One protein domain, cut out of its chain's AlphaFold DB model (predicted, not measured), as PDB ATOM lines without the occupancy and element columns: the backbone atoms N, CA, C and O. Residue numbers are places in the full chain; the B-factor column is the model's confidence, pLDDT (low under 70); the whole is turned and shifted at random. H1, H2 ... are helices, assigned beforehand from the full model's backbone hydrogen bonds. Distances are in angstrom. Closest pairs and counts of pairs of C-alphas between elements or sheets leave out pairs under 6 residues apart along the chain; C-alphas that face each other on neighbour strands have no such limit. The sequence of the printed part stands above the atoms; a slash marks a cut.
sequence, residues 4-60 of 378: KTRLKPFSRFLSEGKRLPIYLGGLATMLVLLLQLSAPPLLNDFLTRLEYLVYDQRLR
ATOM      1  N   LYS A   4      30.052 -28.325  39.227       51.94
ATOM      2  CA  LYS A   4      29.596 -29.722  39.152       51.94
ATOM      3  C   LYS A   4      30.150 -30.628  40.260       51.94
ATOM      4  O   LYS A   4      29.548 -31.657  40.553       51.94
ATOM      5  N   THR A   5      31.268 -30.276  40.894       54.50
ATOM      6  CA  THR A   5      31.909 -31.139  41.899       54.50
ATOM      7  C   THR A   5      31.374 -30.911  43.318       54.50
ATOM      8  O   THR A   5      31.512 -31.798  44.153       54.50
ATOM      9  N   ARG A   6      30.697 -29.781  43.591       55.16
ATOM     10  CA  ARG A   6      30.088 -29.488  44.907       55.16
ATOM     11  C   ARG A   6      28.630 -29.953  45.058       55.16
ATOM     12  O   ARG A   6      28.157 -30.051  46.181       55.16
ATOM     13  N   LEU A   7      27.943 -30.299  43.964       54.28
ATOM     14  CA  LEU A   7      26.540 -30.762  43.974       54.28
ATOM     15  C   LEU A   7      26.375 -32.294  44.052       54.28
ATOM     16  O   LEU A   7      25.289 -32.779  44.360       54.28
ATOM     17  N   LYS A   8      27.450 -33.063  43.830       54.06
ATOM     18  CA  LYS A   8      27.447 -34.537  43.919       54.06
ATOM     19  C   LYS A   8      26.948 -35.125  45.256       54.06
ATOM     20  O   LYS A   8      26.250 -36.135  45.194       54.06
ATOM     21  N   PRO A   9      27.269 -34.570  46.445       57.00
ATOM     22  CA  PRO A   9      26.729 -35.112  47.694       57.00
ATOM     23  C   PRO A   9      25.223 -34.850  47.833       57.00
ATOM     24  O   PRO A   9      24.502 -35.704  48.336       57.00
ATOM     25  N   PHE A  10      24.730 -33.727  47.306       57.12
ATOM     26  CA  PHE A  10      23.311 -33.373  47.348       57.12
ATOM     27  C   PHE A  10      22.474 -34.249  46.405       57.12
ATOM     28  O   PHE A  10      21.420 -34.749  46.790       57.12
ATOM     29  N   SER A  11      22.979 -34.518  45.194       58.47
ATOM     30  CA  SER A  11      22.293 -35.394  44.238       58.47
ATOM     31  C   SER A  11      22.229 -36.845  44.719       58.47
ATOM     32  O   SER A  11      21.205 -37.490  44.533       58.47
ATOM     33  N   ARG A  12      23.287 -37.347  45.376       57.94
ATOM     34  CA  ARG A  12      23.311 -38.699  45.963       57.94
ATOM     35  C   ARG A  12      22.388 -38.842  47.170       57.94
ATOM     36  O   ARG A  12      21.703 -39.851  47.290       57.94
ATOM     37  N   PHE A  13      22.332 -37.823  48.028       60.94
ATOM     38  CA  PHE A  13      21.448 -37.795  49.196       60.94
ATOM     39  C   PHE A  13      19.957 -37.835  48.815       60.94
ATOM     40  O   PHE A  13      19.160 -38.464  49.509       60.94
ATOM     41  N   LEU A  14      19.586 -37.213  47.688       56.97
ATOM     42  CA  LEU A  14      18.228 -37.256  47.134       56.97
ATOM     43  C   LEU A  14      17.921 -38.548  46.357       56.97
ATOM     44  O   LEU A  14      16.764 -38.959  46.327       56.97
ATOM     45  N   SER A  15      18.918 -39.192  45.734       61.59
ATOM     46  CA  SER A  15      18.694 -40.336  44.834       61.59
ATOM     47  C   SER A  15      18.866 -41.725  45.466       61.59
ATOM     48  O   SER A  15      18.291 -42.681  44.956       61.59
ATOM     49  N   GLU A  16      19.652 -41.886  46.537       58.47
ATOM     50  CA  GLU A  16      20.035 -43.216  47.070       58.47
ATOM     51  C   GLU A  16      19.129 -43.755  48.201       58.47
ATOM     52  O   GLU A  16      19.512 -44.645  48.957       58.47
ATOM     53  N   GLY A  17      17.878 -43.305  48.311       59.50
ATOM     54  CA  GLY A  17      16.932 -43.917  49.246       59.50
ATOM     55  C   GLY A  17      15.483 -43.686  48.857       59.50
ATOM     56  O   GLY A  17      15.152 -42.677  48.240       59.50
ATOM     57  N   LYS A  18      14.588 -44.575  49.308       63.94
ATOM     58  CA  LYS A  18      13.114 -44.461  49.209       63.94
ATOM     59  C   LYS A  18      12.527 -43.206  49.906       63.94
ATOM     60  O   LYS A  18      11.349 -43.174  50.238       63.94
ATOM     61  N   ARG A  19      13.350 -42.189  50.178       72.12
ATOM     62  CA  ARG A  19      13.040 -40.948  50.891       72.12
ATOM     63  C   ARG A  19      12.675 -39.800  49.951       72.12
ATOM     64  O   ARG A  19      12.041 -38.860  50.408       72.12
ATOM     65  N   LEU A  20      12.999 -39.880  48.655       80.62
ATOM     66  CA  LEU A  20      12.566 -38.880  47.669       80.62
ATOM     67  C   LEU A  20      11.034 -38.673  47.666       80.62
ATOM     68  O   LEU A  20      10.617 -37.519  47.730       80.62
ATOM     69  N   PRO A  21      10.188 -39.727  47.699       84.75
ATOM     70  CA  PRO A  21       8.741 -39.553  47.833       84.75
ATOM     71  C   PRO A  21       8.329 -38.873  49.144       84.75
ATOM     72  O   PRO A  21       7.385 -38.097  49.150       84.75
ATOM     73  N   ILE A  22       9.054 -39.122  50.242       86.00
ATOM     74  CA  ILE A  22       8.778 -38.514  51.554       86.00
ATOM     75  C   ILE A  22       9.072 -37.013  51.515       86.00
ATOM     76  O   ILE A  22       8.264 -36.220  51.983       86.00
ATOM     77  N   TYR A  23      10.197 -36.604  50.922       85.88
ATOM     78  CA  TYR A  23      10.533 -35.186  50.786       85.88
ATOM     79  C   TYR A  23       9.615 -34.459  49.804       85.88
ATOM     80  O   TYR A  23       9.218 -33.334  50.082       85.88
ATOM     81  N   LEU A  24       9.245 -35.095  48.688       89.00
ATOM     82  CA  LEU A  24       8.263 -34.540  47.755       89.00
ATOM     83  C   LEU A  24       6.882 -34.415  48.406       89.00
ATOM     84  O   LEU A  24       6.235 -33.387  48.242       89.00
ATOM     85  N   GLY A  25       6.467 -35.416  49.186       90.88
ATOM     86  CA  GLY A  25       5.240 -35.373  49.976       90.88
ATOM     87  C   GLY A  25       5.264 -34.246  51.007       90.88
ATOM     88  O   GLY A  25       4.361 -33.422  51.019       90.88
ATOM     89  N   GLY A  26       6.332 -34.140  51.802       92.81
ATOM     90  CA  GLY A  26       6.495 -33.067  52.786       92.81
ATOM     91  C   GLY A  26       6.549 -31.672  52.156       92.81
ATOM     92  O   GLY A  26       5.926 -30.749  52.669       92.81
ATOM     93  N   LEU A  27       7.230 -31.520  51.014       91.50
ATOM     94  CA  LEU A  27       7.248 -30.274  50.246       91.50
ATOM     95  C   LEU A  27       5.851 -29.924  49.724       91.50
ATOM     96  O   LEU A  27       5.449 -28.771  49.822       91.50
ATOM     97  N   ALA A  28       5.109 -30.903  49.199       90.12
ATOM     98  CA  ALA A  28       3.742 -30.700  48.732       90.12
ATOM     99  C   ALA A  28       2.809 -30.304  49.885       90.12
ATOM    100  O   ALA A  28       2.063 -29.342  49.750       90.12
ATOM    101  N   THR A  29       2.897 -30.970  51.039       91.06
ATOM    102  CA  THR A  29       2.128 -30.601  52.237       91.06
ATOM    103  C   THR A  29       2.489 -29.200  52.724       91.06
ATOM    104  O   THR A  29       1.596 -28.409  53.003       91.06
ATOM    105  N   MET A  30       3.778 -28.855  52.780       88.69
ATOM    106  CA  MET A  30       4.222 -27.522  53.191       88.69
ATOM    107  C   MET A  30       3.778 -26.441  52.200       88.69
ATOM    108  O   MET A  30       3.379 -25.364  52.624       88.69
ATOM    109  N   LEU A  31       3.792 -26.734  50.897       85.19
ATOM    110  CA  LEU A  31       3.258 -25.849  49.864       85.19
ATOM    111  C   LEU A  31       1.748 -25.650  50.036       85.19
ATOM    112  O   LEU A  31       1.294 -24.517  49.990       85.19
ATOM    113  N   VAL A  32       0.979 -26.716  50.278       84.94
ATOM    114  CA  VAL A  32      -0.469 -26.622  50.535       84.94
ATOM    115  C   VAL A  32      -0.751 -25.794  51.789       84.94
ATOM    116  O   VAL A  32      -1.593 -24.906  51.736       84.94
ATOM    117  N   LEU A  33      -0.016 -26.014  52.883       83.06
ATOM    118  CA  LEU A  33      -0.151 -25.221  54.109       83.06
ATOM    119  C   LEU A  33       0.211 -23.746  53.881       83.06
ATOM    120  O   LEU A  33      -0.510 -22.863  54.327       83.06
ATOM    121  N   LEU A  34       1.294 -23.464  53.151       80.62
ATOM    122  CA  LEU A  34       1.680 -22.095  52.791       80.62
ATOM    123  C   LEU A  34       0.631 -21.420  51.903       80.62
ATOM    124  O   LEU A  34       0.343 -20.242  52.101       80.62
ATOM    125  N   LEU A  35       0.040 -22.150  50.954       78.38
ATOM    126  CA  LEU A  35      -1.050 -21.640  50.124       78.38
ATOM    127  C   LEU A  35      -2.321 -21.414  50.949       78.38
ATOM    128  O   LEU A  35      -3.000 -20.432  50.713       78.38
ATOM    129  N   GLN A  36      -2.626 -22.245  51.946       72.75
ATOM    130  CA  GLN A  36      -3.766 -22.004  52.841       72.75
ATOM    131  C   GLN A  36      -3.557 -20.792  53.758       72.75
ATOM    132  O   GLN A  36      -4.502 -20.063  54.024       72.75
ATOM    133  N   LEU A  37      -2.328 -20.559  54.223       77.62
ATOM    134  CA  LEU A  37      -2.010 -19.449  55.129       77.62
ATOM    135  C   LEU A  37      -1.730 -18.125  54.401       77.62
ATOM    136  O   LEU A  37      -1.811 -17.063  55.010       77.62
ATOM    137  N   SER A  38      -1.339 -18.173  53.123       76.38
ATOM    138  CA  SER A  38      -0.867 -17.002  52.370       76.38
ATOM    139  C   SER A  38      -1.108 -17.115  50.857       76.38
ATOM    140  O   SER A  38      -0.230 -16.801  50.049       76.38
ATOM    141  N   ALA A  39      -2.287 -17.596  50.443       72.69
ATOM    142  CA  ALA A  39      -2.653 -17.660  49.027       72.69
ATOM    143  C   ALA A  39      -2.542 -16.269  48.376       72.69
ATOM    144  O   ALA A  39      -3.146 -15.311  48.863       72.69
ATOM    145  N   PRO A  40      -1.841 -16.139  47.235       82.06
ATOM    146  CA  PRO A  40      -1.967 -14.954  46.399       82.06
ATOM    147  C   PRO A  40      -3.443 -14.744  46.018       82.06
ATOM    148  O   PRO A  40      -4.117 -15.742  45.745       82.06
ATOM    149  N   PRO A  41      -3.940 -13.498  45.901       80.31
ATOM    150  CA  PRO A  41      -5.349 -13.224  45.590       80.31
ATOM    151  C   PRO A  41      -5.872 -13.998  44.372       80.31
ATOM    152  O   PRO A  41      -6.933 -14.603  44.422       80.31
ATOM    153  N   LEU A  42      -5.052 -14.104  43.320       77.38
ATOM    154  CA  LEU A  42      -5.342 -14.886  42.111       77.38
ATOM    155  C   LEU A  42      -5.634 -16.372  42.378       77.38
ATOM    156  O   LEU A  42      -6.470 -16.972  41.706       77.38
ATOM    157  N   LEU A  43      -4.911 -16.981  43.319       79.25
ATOM    158  CA  LEU A  43      -5.102 -18.381  43.682       79.25
ATOM    159  C   LEU A  43      -6.322 -18.542  44.593       79.25
ATOM    160  O   LEU A  43      -7.051 -19.515  44.435       79.25
ATOM    161  N   ASN A  44      -6.569 -17.578  45.485       77.38
ATOM    162  CA  ASN A  44      -7.770 -17.547  46.315       77.38
ATOM    163  C   ASN A  44      -9.032 -17.466  45.446       77.38
ATOM    164  O   ASN A  44      -9.889 -18.334  45.540       77.38
ATOM    165  N   ASP A  45      -9.086 -16.527  44.498       80.94
ATOM    166  CA  ASP A  45     -10.211 -16.387  43.564       80.94
ATOM    167  C   ASP A  45     -10.441 -17.661  42.740       80.94
ATOM    168  O   ASP A  45     -11.580 -18.055  42.478       80.94
ATOM    169  N   PHE A  46      -9.361 -18.324  42.316       83.06
ATOM    170  CA  PHE A  46      -9.454 -19.592  41.597       83.06
ATOM    171  C   PHE A  46     -10.033 -20.711  42.472       83.06
ATOM    172  O   PHE A  46     -10.914 -21.439  42.013       83.06
ATOM    173  N   LEU A  47      -9.567 -20.840  43.718       81.94
ATOM    174  CA  LEU A  47     -10.090 -21.819  44.672       81.94
ATOM    175  C   LEU A  47     -11.562 -21.550  44.995       81.94
ATOM    176  O   LEU A  47     -12.362 -22.476  44.921       81.94
ATOM    177  N   THR A  48     -11.933 -20.293  45.229       82.75
ATOM    178  CA  THR A  48     -13.319 -19.864  45.452       82.75
ATOM    179  C   THR A  48     -14.218 -20.224  44.266       82.75
ATOM    180  O   THR A  48     -15.298 -20.779  44.437       82.75
ATOM    181  N   ARG A  49     -13.765 -20.003  43.025       84.19
ATOM    182  CA  ARG A  49     -14.525 -20.416  41.829       84.19
ATOM    183  C   ARG A  49     -14.669 -21.931  41.706       84.19
ATOM    184  O   ARG A  49     -15.702 -22.407  41.237       84.19
ATOM    185  N   LEU A  50     -13.640 -22.692  42.083       85.44
ATOM    186  CA  LEU A  50     -13.743 -24.150  42.139       85.44
ATOM    187  C   LEU A  50     -14.740 -24.590  43.210       85.44
ATOM    188  O   LEU A  50     -15.525 -25.497  42.948       85.44
ATOM    189  N   GLU A  51     -14.746 -23.943  44.373       85.00
ATOM    190  CA  GLU A  51     -15.725 -24.186  45.430       85.00
ATOM    191  C   GLU A  51     -17.150 -23.909  44.945       85.00
ATOM    192  O   GLU A  51     -18.011 -24.771  45.109       85.00
ATOM    193  N   TYR A  52     -17.384 -22.791  44.252       85.31
ATOM    194  CA  TYR A  52     -18.682 -22.481  43.639       85.31
ATOM    195  C   TYR A  52     -19.121 -23.576  42.666       85.31
ATOM    196  O   TYR A  52     -20.237 -24.079  42.757       85.31
ATOM    197  N   LEU A  53     -18.222 -24.026  41.786       84.81
ATOM    198  CA  LEU A  53     -18.524 -25.102  40.843       84.81
ATOM    199  C   LEU A  53     -18.856 -26.414  41.566       84.81
ATOM    200  O   LEU A  53     -19.791 -27.115  41.178       84.81
ATOM    201  N   VAL A  54     -18.099 -26.760  42.609       85.19
ATOM    202  CA  VAL A  54     -18.337 -27.966  43.412       85.19
ATOM    203  C   VAL A  54     -19.665 -27.867  44.161       85.19
ATOM    204  O   VAL A  54     -20.411 -28.844  44.172       85.19
ATOM    205  N   TYR A  55     -19.987 -26.707  44.735       83.69
ATOM    206  CA  TYR A  55     -21.268 -26.441  45.386       83.69
ATOM    207  C   TYR A  55     -22.434 -26.621  44.412       83.69
ATOM    208  O   TYR A  55     -23.365 -27.375  44.688       83.69
ATOM    209  N   ASP A  56     -22.344 -26.009  43.233       81.12
ATOM    210  CA  ASP A  56     -23.403 -26.049  42.224       81.12
ATOM    211  C   ASP A  56     -23.604 -27.476  41.686       81.12
ATOM    212  O   ASP A  56     -24.734 -27.944  41.518       81.12
ATOM    213  N   GLN A  57     -22.513 -28.223  41.475       81.00
ATOM    214  CA  GLN A  57     -22.582 -29.641  41.113       81.00
ATOM    215  C   GLN A  57     -23.167 -30.491  42.237       81.00
ATOM    216  O   GLN A  57     -23.989 -31.370  41.976       81.00
ATOM    217  N   ARG A  58     -22.785 -30.226  43.490       80.69
ATOM    218  CA  ARG A  58     -23.345 -30.907  44.657       80.69
ATOM    219  C   ARG A  58     -24.852 -30.687  44.725       80.69
ATOM    220  O   ARG A  58     -25.577 -31.664  44.852       80.69
ATOM    221  N   LEU A  59     -25.323 -29.452  44.573       78.00
ATOM    222  CA  LEU A  59     -26.748 -29.114  44.588       78.00
ATOM    223  C   LEU A  59     -27.522 -29.786  43.439       78.00
ATOM    224  O   LEU A  59     -28.694 -30.130  43.581       78.00
ATOM    225  N   ARG A  60     -26.865 -29.993  42.293       74.81
ATOM    226  CA  ARG A  60     -27.455 -30.660  41.129       74.81
ATOM    227  C   ARG A  60     -27.532 -32.182  41.270       74.81
ATOM    228  O   ARG A  60     -28.453 -32.784  40.723       74.81
TER     229      ARG A  60
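What this domain is: This is residues 4 to 60 of the 378 residues of the protein "CHASE2 domain-containing protein" of Gammaproteobacteria bacterium (UniProt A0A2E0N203). Three helices follow one another as an open zigzag, like a stretched letter N: the long helices H2 and H3 meet near their ends at one corner, and the short H1 makes the other corner with H2. No helix packs along another, and there is no shared core. The printed part has 57 residues with three named helices in the order H1, H2, H3 and no named strand; its class is all helix. It is extended, with a radius of gyration of the C-alphas of 18.5 A and spans of 56 by 24 by 18 A.

How they stand to each other: The longest helix by residues, H3, residues 41 to 60, is near H2, residues 20 to 38, with 5 pairs of C-alphas within 10 A and the closest pair 8.3 A apart. H1, residues 8 to 15, is close to H2 but not clearly touching it; their closest C-alphas, those of Leu 14 and Leu 20, are 5.9 A apart. The lines of H1 and H2 stand about perpendicular, at 87 degrees. H1 and H3 are apart. In H1, H2 and H3 every O i to N i+4 pair is within hydrogen-bond range.

Where its parts are: H3 measures 28.5 A from C-alpha 41 to C-alpha 60, which is at (-27.455, -30.660, 41.129). H2 measures 26.1 A and begins with C-alpha 20 at (12.566, -38.880, 47.669). H1 measures 10.5 A and begins with C-alpha 8 at (27.447, -34.537, 43.919).

The domain as a whole: The C-alphas farthest apart, those of Thr 5 and Arg 60, are 59.4 A apart. The printed part has no cut, and both links are tight, with 4 residues between H1 and H2 and 2 between H2 and H3. Residues 48 to 60, which belong to H3, stand free. The mean pLDDT of the printed part is 76.0, and residues 4 to 18 are under 70.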